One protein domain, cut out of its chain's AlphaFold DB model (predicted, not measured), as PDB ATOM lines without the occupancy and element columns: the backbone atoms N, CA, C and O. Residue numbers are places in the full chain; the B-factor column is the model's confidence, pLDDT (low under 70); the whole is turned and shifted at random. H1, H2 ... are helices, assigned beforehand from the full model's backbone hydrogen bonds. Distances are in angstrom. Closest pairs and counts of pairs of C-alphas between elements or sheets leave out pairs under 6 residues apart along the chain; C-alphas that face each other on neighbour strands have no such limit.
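Overview. This is residues 96 to 174 of the 215 residues of an uncharacterized protein of Microbacterium foliorum (UniProt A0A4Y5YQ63). Picture a loose arch of short helices joined by much loop: H2 and H4 lie near each other across the top, H1 and H3 meet at one foot, and H5, the longest helix, makes the other leg at the far end of the looping residues 146 to 157. The link of residues 106 to 114 runs from the H1 foot back to the top, and residues 167 to 173, the far end of the H5 leg and the residues after it, stick out free. There are 79 printed residues, with five named helices in the order H1, H2, H3, H4, H5 and no named strand; the class is all helix, though the helices hold 39 residues, under half. The whole is only just compact, close to loose, with a radius of gyration of the C-alphas of 13.9 A and spans of 40 by 31 by 18 A.

Along the chain. Start at Thr 96 and go on to C-alpha 101 at (-23.757, 15.485, 38.097), where H1 begins; it covers residues 101 to 105. H2, residues 115 to 122, is 10.6 A long from first to last C-alpha. H3 is the short run of residues 125 to 128. Find C-alpha 138 at (-28.381, -6.981, 42.515); from there H4 runs to residue 145 over 10.9 A. H5, residues 158 to 171, runs 20.3 A and ends with C-alpha 171 at (-38.458, 13.718, 16.924).

Arrangement. Look first at Glu 103 and His 126, whose C-alphas, 4.9 A apart, are the closest of H1 and H3; these helices only just touch, with 3 pairs of C-alphas within 8 A. H2 and H3 are close but not clearly touching, the closest C-alphas being those of Thr 122 and Lys 128, 6.5 A apart. H2 and H4 are also close but not clearly touching, with the C-alphas of Phe 118 and Ala 144 closest at 7.4 A. They run opposite ways at a steep tilt of 40 degrees. H5 is apart from H1, H2, H3 and H4. In H1, H2, H4 and H5 every O i to N i+4 pair is within hydrogen-bond range; H3 is too short for such a pair, and its one O i to N i+3 pair is not within range.

Size, cuts and confidence. The C-alphas of Thr 96 and Ala 173 are the two farthest apart, at 42.4 A. The printed part has no cut. The link from H2 to H3 is tight, those from H1 to H2 and from H3 to H4 are short, and that from H4 to H5, 12 residues, is long. Look at the B-factor column: the mean pLDDT of the printed part is 88.7, and residues 168 to 174, of which 168 to 171 belong to H5, are under 70.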
ATOM      1  N   THR A  96     -23.194   5.175  49.357       91.06
ATOM      2  CA  THR A  96     -22.666   5.829  50.565       91.06
ATOM      3  C   THR A  96     -22.209   7.270  50.315       91.06
ATOM      4  O   THR A  96     -21.725   7.936  51.228       91.06
ATOM      5  N   ARG A  97     -22.331   7.750  49.073       93.88
ATOM      6  CA  ARG A  97     -21.963   9.096  48.627       93.88
ATOM      7  C   ARG A  97     -23.025   9.662  47.694       93.88
ATOM      8  O   ARG A  97     -23.768   8.917  47.061       93.88
ATOM      9  N   GLU A  98     -22.998  10.974  47.509       92.31
ATOM     10  CA  GLU A  98     -23.796  11.618  46.472       92.31
ATOM     11  C   GLU A  98     -23.359  11.190  45.065       92.31
ATOM     12  O   GLU A  98     -22.173  10.950  44.785       92.31
ATOM     13  N   LEU A  99     -24.336  11.120  44.162       92.38
ATOM     14  CA  LEU A  99     -24.076  10.988  42.733       92.38
ATOM     15  C   LEU A  99     -23.445  12.282  42.220       92.38
ATOM     16  O   LEU A  99     -23.920  13.382  42.502       92.38
ATOM     17  N   THR A 100     -22.403  12.153  41.409       93.56
ATOM     18  CA  THR A 100     -21.899  13.297  40.646       93.56
ATOM     19  C   THR A 100     -22.931  13.726  39.601       93.56
ATOM     20  O   THR A 100     -23.794  12.943  39.196       93.56
ATOM     21  N   LEU A 101     -22.835  14.967  39.114       92.00
ATOM     22  CA  LEU A 101     -23.757  15.485  38.097       92.00
ATOM     23  C   LEU A 101     -23.768  14.619  36.826       92.00
ATOM     24  O   LEU A 101     -24.829  14.384  36.249       92.00
ATOM     25  N   ASP A 102     -22.604  14.124  36.408       92.12
ATOM     26  CA  ASP A 102     -22.487  13.283  35.218       92.12
ATOM     27  C   ASP A 102     -23.082  11.886  35.427       92.12
ATOM     28  O   ASP A 102     -23.699  11.334  34.517       92.12
ATOM     29  N   GLU A 103     -22.945  11.318  36.628       92.19
ATOM     30  CA  GLU A 103     -23.594  10.053  36.983       92.19
ATOM     31  C   GLU A 103     -25.109  10.216  37.040       92.19
ATOM     32  O   GLU A 103     -25.824   9.416  36.446       92.19
ATOM     33  N   ALA A 104     -25.598  11.288  37.673       91.12
ATOM     34  CA  ALA A 104     -27.022  11.599  37.742       91.12
ATOM     35  C   ALA A 104     -27.641  11.765  36.344       91.12
ATOM     36  O   ALA A 104     -28.732  11.262  36.092       91.12
ATOM     37  N   ARG A 105     -26.927  12.409  35.411       89.75
ATOM     38  CA  ARG A 105     -27.343  12.538  34.003       89.75
ATOM     39  C   ARG A 105     -27.301  11.221  33.227       89.75
ATOM     40  O   ARG A 105     -27.983  11.101  32.216       89.75
ATOM     41  N   ALA A 106     -26.492  10.259  33.663       90.75
ATOM     42  CA  ALA A 106     -26.371   8.947  33.033       90.75
ATOM     43  C   ALA A 106     -27.383   7.914  33.567       90.75
ATOM     44  O   ALA A 106     -27.389   6.775  33.078       90.75
ATOM     45  N   VAL A 107     -28.207   8.296  34.554       91.38
ATOM     46  CA  VAL A 107     -29.318   7.485  35.060       91.38
ATOM     47  C   VAL A 107     -30.429   7.471  34.020       91.38
ATOM     48  O   VAL A 107     -31.170   8.431  33.852       91.38
ATOM     49  N   GLU A 108     -30.551   6.342  33.340       92.00
ATOM     50  CA  GLU A 108     -31.614   6.063  32.382       92.00
ATOM     51  C   GLU A 108     -32.031   4.600  32.535       92.00
ATOM     52  O   GLU A 108     -31.209   3.757  32.905       92.00
ATOM     53  N   VAL A 109     -33.289   4.267  32.242       93.69
ATOM     54  CA  VAL A 109     -33.695   2.859  32.159       93.69
ATOM     55  C   VAL A 109     -33.482   2.374  30.724       93.69
ATOM     56  O   VAL A 109     -34.126   2.892  29.807       93.69
ATOM     57  N   PRO A 110     -32.597   1.388  30.487       93.50
ATOM     58  CA  PRO A 110     -32.346   0.901  29.142       93.50
ATOM     59  C   PRO A 110     -33.544   0.099  28.626       93.50
ATOM     60  O   PRO A 110     -34.310  -0.467  29.399       93.50
ATOM     61  N   SER A 111     -33.674   0.025  27.301       94.81
ATOM     62  CA  SER A 111     -34.616  -0.861  26.608       94.81
ATOM     63  C   SER A 111     -33.892  -1.586  25.473       94.81
ATOM     64  O   SER A 111     -34.165  -1.345  24.287       94.81
ATOM     65  N   THR A 112     -32.921  -2.431  25.812       94.94
ATOM     66  CA  THR A 112     -32.110  -3.096  24.784       94.94
ATOM     67  C   THR A 112     -32.804  -4.344  24.235       94.94
ATOM     68  O   THR A 112     -33.646  -4.962  24.883       94.94
ATOM     69  N   GLY A 113     -32.494  -4.692  22.984       93.00
ATOM     70  CA  GLY A 113     -33.057  -5.870  22.312       93.00
ATOM     71  C   GLY A 113     -32.251  -7.152  22.528       93.00
ATOM     72  O   GLY A 113     -32.646  -8.204  22.044       93.00
ATOM     73  N   SER A 114     -31.112  -7.071  23.220       94.69
ATOM     74  CA  SER A 114     -30.240  -8.210  23.486       94.69
ATOM     75  C   SER A 114     -29.404  -7.996  24.741       94.69
ATOM     76  O   SER A 114     -29.139  -6.861  25.158       94.69
ATOM     77  N   GLU A 115     -28.935  -9.114  25.284       94.94
ATOM     78  CA  GLU A 115     -28.030  -9.167  26.426       94.94
ATOM     79  C   GLU A 115     -26.693  -8.458  26.137       94.94
ATOM     80  O   GLU A 115     -26.235  -7.640  26.930       94.94
ATOM     81  N   VAL A 116     -26.127  -8.650  24.939       95.56
ATOM     82  CA  VAL A 116     -24.893  -7.969  24.495       95.56
ATOM     83  C   VAL A 116     -25.055  -6.445  24.490       95.56
ATOM     84  O   VAL A 116     -24.153  -5.710  24.893       95.56
ATOM     85  N   ALA A 117     -26.213  -5.946  24.050       94.88
ATOM     86  CA  ALA A 117     -26.488  -4.513  24.052       94.88
ATOM     87  C   ALA A 117     -26.648  -3.960  25.479       94.88
ATOM     88  O   ALA A 117     -26.247  -2.827  25.746       94.88
ATOM     89  N   PHE A 118     -27.182  -4.756  26.408       95.44
ATOM     90  CA  PHE A 118     -27.233  -4.380  27.820       95.44
ATOM     91  C   PHE A 118     -25.840  -4.347  28.448       95.44
ATOM     92  O   PHE A 118     -25.499  -3.389  29.138       95.44
ATOM     93  N   ASP A 119     -24.986  -5.322  28.135       94.19
ATOM     94  CA  ASP A 119     -23.590  -5.320  28.578       94.19
ATOM     95  C   ASP A 119     -22.858  -4.066  28.099       94.19
ATOM     96  O   ASP A 119     -22.162  -3.414  28.877       94.19
ATOM     97  N   ALA A 120     -23.053  -3.674  26.839       94.06
ATOM     98  CA  ALA A 120     -22.511  -2.422  26.321       94.06
ATOM     99  C   ALA A 120     -23.045  -1.200  27.090       94.06
ATOM    100  O   ALA A 120     -22.274  -0.304  27.439       94.06
ATOM    101  N   TRP A 121     -24.342  -1.184  27.414       94.69
ATOM    102  CA  TRP A 121     -24.962  -0.110  28.188       94.69
ATOM    103  C   TRP A 121     -24.368   0.017  29.603       94.69
ATOM    104  O   TRP A 121     -24.024   1.132  30.011       94.69
ATOM    105  N   THR A 122     -24.171  -1.095  30.322       93.81
ATOM    106  CA  THR A 122     -23.604  -1.096  31.692       93.81
ATOM    107  C   THR A 122     -22.145  -0.625  31.745       93.81
ATOM    108  O   THR A 122     -21.716  -0.047  32.741       93.81
ATOM    109  N   ARG A 123     -21.377  -0.808  30.661       93.25
ATOM    110  CA  ARG A 123     -19.947  -0.447  30.582       93.25
ATOM    111  C   ARG A 123     -19.676   1.049  30.428       93.25
ATOM    112  O   ARG A 123     -18.515   1.457  30.464       93.25
ATOM    113  N   HIS A 124     -20.707   1.872  30.247       92.44
ATOM    114  CA  HIS A 124     -20.541   3.317  30.132       92.44
ATOM    115  C   HIS A 124     -19.872   3.902  31.382       92.44
ATOM    116  O   HIS A 124     -20.275   3.589  32.501       92.44
ATOM    117  N   LYS A 125     -18.873   4.780  31.208       92.62
ATOM    118  CA  LYS A 125     -17.989   5.245  32.296       92.62
ATOM    119  C   LYS A 125     -18.732   5.769  33.535       92.62
ATOM    120  O   LYS A 125     -18.340   5.442  34.645       92.62
ATOM    121  N   HIS A 126     -19.826   6.505  33.336       91.31
ATOM    122  CA  HIS A 126     -20.628   7.088  34.419       91.31
ATOM    123  C   HIS A 126     -21.558   6.084  35.118       91.31
ATOM    124  O   HIS A 126     -22.011   6.341  36.220       91.31
ATOM    125  N   ARG A 127     -21.857   4.940  34.494       90.81
ATOM    126  CA  ARG A 127     -22.604   3.845  35.142       90.81
ATOM    127  C   ARG A 127     -21.664   2.833  35.788       90.81
ATOM    128  O   ARG A 127     -21.986   2.217  36.799       90.81
ATOM    129  N   LYS A 128     -20.475   2.680  35.209       89.88
ATOM    130  CA  LYS A 128     -19.417   1.824  35.737       89.88
ATOM    131  C   LYS A 128     -18.814   2.387  37.030       89.88
ATOM    132  O   LYS A 128     -18.435   1.602  37.885       89.88
ATOM    133  N   SER A 129     -18.751   3.709  37.193       90.31
ATOM    134  CA  SER A 129     -18.083   4.378  38.325       90.31
ATOM    135  C   SER A 129     -18.668   4.077  39.707       90.31
ATOM    136  O   SER A 129     -17.958   4.221  40.697       90.31
ATOM    137  N   HIS A 130     -19.935   3.675  39.795       90.25
ATOM    138  CA  HIS A 130     -20.569   3.289  41.057       90.25
ATOM    139  C   HIS A 130     -20.806   1.778  41.189       90.25
ATOM    140  O   HIS A 130     -21.279   1.341  42.230       90.25
ATOM    141  N   GLU A 131     -20.551   0.985  40.138       92.00
ATOM    142  CA  GLU A 131     -20.680  -0.488  40.081       92.00
ATOM    143  C   GLU A 131     -22.083  -1.079  40.356       92.00
ATOM    144  O   GLU A 131     -22.362  -2.206  39.955       92.00
ATOM    145  N   LEU A 132     -23.022  -0.307  40.915       93.88
ATOM    146  CA  LEU A 132     -24.397  -0.727  41.221       93.88
ATOM    147  C   LEU A 132     -25.238  -1.160  40.008       93.88
ATOM    148  O   LEU A 132     -26.282  -1.772  40.189       93.88
ATOM    149  N   LEU A 133     -24.829  -0.814  38.787       94.00
ATOM    150  CA  LEU A 133     -25.510  -1.217  37.548       94.00
ATOM    151  C   LEU A 133     -24.712  -2.260  36.759       94.00
ATOM    152  O   LEU A 133     -25.114  -2.633  35.659       94.00
ATOM    153  N   ALA A 134     -23.571  -2.711  37.284       90.94
ATOM    154  CA  ALA A 134     -22.751  -3.716  36.628       90.94
ATOM    155  C   ALA A 134     -23.457  -5.079  36.610       90.94
ATOM    156  O   ALA A 134     -24.328  -5.370  37.434       90.94
ATOM    157  N   ARG A 135     -23.049  -5.950  35.686       88.12
ATOM    158  CA  ARG A 135     -23.475  -7.355  35.691       88.12
ATOM    159  C   ARG A 135     -23.118  -8.044  37.002       88.12
ATOM    160  O   ARG A 135     -22.065  -7.774  37.570       88.12
ATOM    161  N   GLY A 136     -24.006  -8.916  37.472       88.25
ATOM    162  CA  GLY A 136     -23.873  -9.601  38.755       88.25
ATOM    163  C   GLY A 136     -24.221  -8.744  39.977       88.25
ATOM    164  O   GLY A 136     -24.406  -9.297  41.058       88.25
ATOM    165  N   SER A 137     -24.366  -7.421  39.835       93.81
ATOM    166  CA  SER A 137     -24.915  -6.588  40.909       93.81
ATOM    167  C   SER A 137     -26.421  -6.826  41.049       93.81
ATOM    168  O   SER A 137     -27.122  -7.050  40.062       93.81
ATOM    169  N   GLU A 138     -26.954  -6.734  42.267       95.25
ATOM    170  CA  GLU A 138     -28.381  -6.981  42.515       95.25
ATOM    171  C   GLU A 138     -29.288  -6.075  41.658       95.25
ATOM    172  O   GLU A 138     -30.249  -6.542  41.042       95.25
ATOM    173  N   LEU A 139     -28.967  -4.779  41.583       94.94
ATOM    174  CA  LEU A 139     -29.742  -3.810  40.811       94.94
ATOM    175  C   LEU A 139     -29.535  -3.984  39.298       94.94
ATOM    176  O   LEU A 139     -30.511  -3.911  38.548       94.94
ATOM    177  N   GLY A 140     -28.315  -4.294  38.850       95.06
ATOM    178  CA  GLY A 140     -28.038  -4.657  37.459       95.06
ATOM    179  C   GLY A 140     -28.849  -5.871  36.998       95.06
ATOM    180  O   GLY A 140     -29.482  -5.819  35.945       95.06
ATOM    181  N   GLU A 141     -28.930  -6.924  37.815       96.00
ATOM    182  CA  GLU A 141     -29.722  -8.121  37.505       96.00
ATOM    183  C   GLU A 141     -31.233  -7.851  37.533       96.00
ATOM    184  O   GLU A 141     -31.984  -8.380  36.711       96.00
ATOM    185  N   ARG A 142     -31.712  -7.002  38.454       95.62
ATOM    186  CA  ARG A 142     -33.115  -6.547  38.456       95.62
ATOM    187  C   ARG A 142     -33.452  -5.805  37.168       95.62
ATOM    188  O   ARG A 142     -34.478  -6.101  36.561       95.62
ATOM    189  N   LEU A 143     -32.587  -4.887  36.738       95.50
ATOM    190  CA  LEU A 143     -32.767  -4.170  35.481       95.50
ATOM    191  C   LEU A 143     -32.712  -5.108  34.287       95.50
ATOM    192  O   LEU A 143     -33.584  -4.983  33.436       95.50
ATOM    193  N   ALA A 144     -31.770  -6.054  34.248       95.88
ATOM    194  CA  ALA A 144     -31.639  -7.033  33.173       95.88
ATOM    195  C   ALA A 144     -32.928  -7.842  32.976       95.88
ATOM    196  O   ALA A 144     -33.360  -8.021  31.842       95.88
ATOM    197  N   ARG A 145     -33.606  -8.253  34.059       95.44
ATOM    198  CA  ARG A 145     -34.891  -8.983  33.996       95.44
ATOM    199  C   ARG A 145     -36.057  -8.167  33.437       95.44
ATOM    200  O   ARG A 145     -37.024  -8.746  32.950       95.44
ATOM    201  N   LEU A 146     -35.986  -6.838  33.499       95.00
ATOM    202  CA  LEU A 146     -37.029  -5.950  32.973       95.00
ATOM    203  C   LEU A 146     -36.911  -5.715  31.464       95.00
ATOM    204  O   LEU A 146     -37.712  -4.976  30.894       95.00
ATOM    205  N   GLN A 147     -35.898  -6.286  30.816       95.94
ATOM    206  CA  GLN A 147     -35.555  -5.893  29.463       95.94
ATOM    207  C   GLN A 147     -36.311  -6.682  28.390       95.94
ATOM    208  O   GLN A 147     -36.633  -7.856  28.603       95.94
ATOM    209  N   PRO A 148     -36.539  -6.065  27.213       96.56
ATOM    210  CA  PRO A 148     -37.305  -6.660  26.121       96.56
ATOM    211  C   PRO A 148     -36.884  -8.066  25.694       96.56
ATOM    212  O   PRO A 148     -37.751  -8.887  25.405       96.56
ATOM    213  N   TRP A 149     -35.583  -8.368  25.698       94.88
ATOM    214  CA  TRP A 149     -35.069  -9.663  25.235       94.88
ATOM    215  C   TRP A 149     -35.492 -10.857  26.110       94.88
ATOM    216  O   TRP A 149     -35.328 -12.000  25.694       94.88
ATOM    217  N   ASN A 150     -36.056 -10.624  27.303       94.00
ATOM    218  CA  ASN A 150     -36.590 -11.694  28.152       94.00
ATOM    219  C   ASN A 150     -37.979 -12.188  27.707       94.00
ATOM    220  O   ASN A 150     -38.530 -13.106  28.317       94.00
ATOM    221  N   ARG A 151     -38.587 -11.584  26.675       92.56
ATOM    222  CA  ARG A 151     -39.872 -12.019  26.108       92.56
ATOM    223  C   ARG A 151     -39.700 -12.543  24.688       92.56
ATOM    224  O   ARG A 151     -38.832 -12.097  23.950       92.56
ATOM    225  N   ARG A 152     -40.588 -13.467  24.297       90.12
ATOM    226  CA  ARG A 152     -40.658 -13.992  22.921       90.12
ATOM    227  C   ARG A 152     -41.005 -12.896  21.914       90.12
ATOM    228  O   ARG A 152     -40.403 -12.830  20.853       90.12
ATOM    229  N   ASP A 153     -41.967 -12.052  22.270       90.75
ATOM    230  CA  ASP A 153     -42.365 -10.898  21.471       90.75
ATOM    231  C   ASP A 153     -41.711  -9.634  22.043       90.75
ATOM    232  O   ASP A 153     -42.218  -8.996  22.973       90.75
ATOM    233  N   VAL A 154     -40.516  -9.345  21.529       90.00
ATOM    234  CA  VAL A 154     -39.667  -8.228  21.963       90.00
ATOM    235  C   VAL A 154     -40.315  -6.884  21.621       90.00
ATOM    236  O   VAL A 154     -40.237  -5.944  22.416       90.00
ATOM    237  N   ASP A 155     -40.988  -6.791  20.473       87.38
ATOM    238  CA  ASP A 155     -41.589  -5.546  19.989       87.38
ATOM    239  C   ASP A 155     -42.859  -5.181  20.763       87.38
ATOM    240  O   ASP A 155     -43.128  -4.000  20.997       87.38
ATOM    241  N   MET A 156     -43.588  -6.181  21.268       88.31
ATOM    242  CA  MET A 156     -44.727  -5.968  22.165       88.31
ATOM    243  C   MET A 156     -44.334  -5.786  23.635       88.31
ATOM    244  O   MET A 156     -45.207  -5.591  24.489       88.31
ATOM    245  N   HIS A 157     -43.039  -5.803  23.971       93.81
ATOM    246  CA  HIS A 157     -42.595  -5.569  25.341       93.81
ATOM    247  C   HIS A 157     -42.969  -4.144  25.813       93.81
ATOM    248  O   HIS A 157     -42.615  -3.172  25.139       93.81
ATOM    249  N   PRO A 158     -43.606  -3.963  26.990       92.19
ATOM    250  CA  PRO A 158     -44.061  -2.648  27.456       92.19
ATOM    251  C   PRO A 158     -42.957  -1.583  27.485       92.19
ATOM    252  O   PRO A 158     -43.141  -0.491  26.957       92.19
ATOM    253  N   LEU A 159     -41.777  -1.928  28.013       93.38
ATOM    254  CA  LEU A 159     -40.616  -1.029  28.046       93.38
ATOM    255  C   LEU A 159     -40.118  -0.648  26.640       93.38
ATOM    256  O   LEU A 159     -39.769   0.507  26.404       93.38
ATOM    257  N   ARG A 160     -40.155  -1.590  25.687       92.44
ATOM    258  CA  ARG A 160     -39.771  -1.337  24.293       92.44
ATOM    259  C   ARG A 160     -40.724  -0.344  23.654       92.44
ATOM    260  O   ARG A 160     -40.277   0.642  23.078       92.44
ATOM    261  N   ARG A 161     -42.029  -0.564  23.811       90.81
ATOM    262  CA  ARG A 161     -43.062   0.337  23.293       90.81
ATOM    263  C   ARG A 161     -42.980   1.720  23.928       90.81
ATOM    264  O   ARG A 161     -43.034   2.709  23.205       90.81
ATOM    265  N   LEU A 162     -42.786   1.794  25.244       91.25
ATOM    266  CA  LEU A 162     -42.615   3.055  25.962       91.25
ATOM    267  C   LEU A 162     -41.437   3.864  25.401       91.25
ATOM    268  O   LEU A 162     -41.595   5.036  25.062       91.25
ATOM    269  N   VAL A 163     -40.267   3.241  25.241       88.69
ATOM    270  CA  VAL A 163     -39.083   3.917  24.690       88.69
ATOM    271  C   VAL A 163     -39.288   4.306  23.228       88.69
ATOM    272  O   VAL A 163     -38.977   5.437  22.857       88.69
ATOM    273  N   THR A 164     -39.863   3.429  22.403       86.62
ATOM    274  CA  THR A 164     -40.173   3.737  20.999       86.62
ATOM    275  C   THR A 164     -41.109   4.941  20.880       86.62
ATOM    276  O   THR A 164     -40.822   5.862  20.119       86.62
ATOM    277  N   HIS A 165     -42.195   4.981  21.656       82.38
ATOM    278  CA  HIS A 165     -43.179   6.061  21.580       82.38
ATOM    279  C   HIS A 165     -42.683   7.373  22.208       82.38
ATOM    280  O   HIS A 165     -42.948   8.437  21.654       82.38
ATOM    281  N   THR A 166     -41.909   7.326  23.297       82.75
ATOM    282  CA  THR A 166     -41.294   8.539  23.878       82.75
ATOM    283  C   THR A 166     -40.198   9.115  22.983       82.75
ATOM    284  O   THR A 166     -40.093  10.330  22.847       82.75
ATOM    285  N   ASN A 167     -39.406   8.277  22.305       75.81
ATOM    286  CA  ASN A 167     -38.427   8.751  21.323       75.81
ATOM    287  C   ASN A 167     -39.114   9.323  20.071       75.81
ATOM    288  O   ASN A 167     -38.691  10.362  19.570       75.81
ATOM    289  N   ALA A 168     -40.191   8.692  19.588       60.69
ATOM    290  CA  ALA A 168     -40.983   9.223  18.479       60.69
ATOM    291  C   ALA A 168     -41.575  10.601  18.820       60.69
ATOM    292  O   ALA A 168     -41.443  11.527  18.025       60.69
ATOM    293  N   ALA A 169     -42.117  10.776  20.032       58.00
ATOM    294  CA  ALA A 169     -42.642  12.058  20.507       58.00
ATOM    295  C   ALA A 169     -41.585  13.179  20.586       58.00
ATOM    296  O   ALA A 169     -41.940  14.353  20.522       58.00
ATOM    297  N   LYS A 170     -40.289  12.846  20.708       54.97
ATOM    298  CA  LYS A 170     -39.183  13.825  20.698       54.97
ATOM    299  C   LYS A 170     -38.807  14.308  19.295       54.97
ATOM    300  O   LYS A 170     -38.296  15.415  19.159       54.97
ATOM    301  N   HIS A 171     -38.999  13.478  18.270       50.38
ATOM    302  CA  HIS A 171     -38.458  13.718  16.924       50.38
ATOM    303  C   HIS A 171     -39.525  13.916  15.847       50.38
ATOM    304  O   HIS A 171     -39.211  14.364  14.747       50.38
ATOM    305  N   GLN A 172     -40.777  13.596  16.147       47.84
ATOM    306  CA  GLN A 172     -41.907  13.768  15.252       47.84
ATOM    307  C   GLN A 172     -42.954  14.577  16.020       47.84
ATOM    308  O   GLN A 172     -43.263  14.239  17.166       47.84
ATOM    309  N   ALA A 173     -43.518  15.635  15.408       48.47
ATOM    310  CA  ALA A 173     -44.814  16.165  15.858       48.47
ATOM    311  C   ALA A 173     -45.703  14.951  16.129       48.47
ATOM    312  O   ALA A 173     -45.607  14.056  15.285       48.47
ATOM    313  N   PRO A 174     -46.446  14.863  17.257       50.03
ATOM    314  CA  PRO A 174     -47.126  13.649  17.694       50.03
ATOM    315  C   PRO A 174     -48.085  13.214  16.597       50.03
ATOM    316  O   PRO A 174     -49.252  13.588  16.530       50.03
TER     317      PRO A 174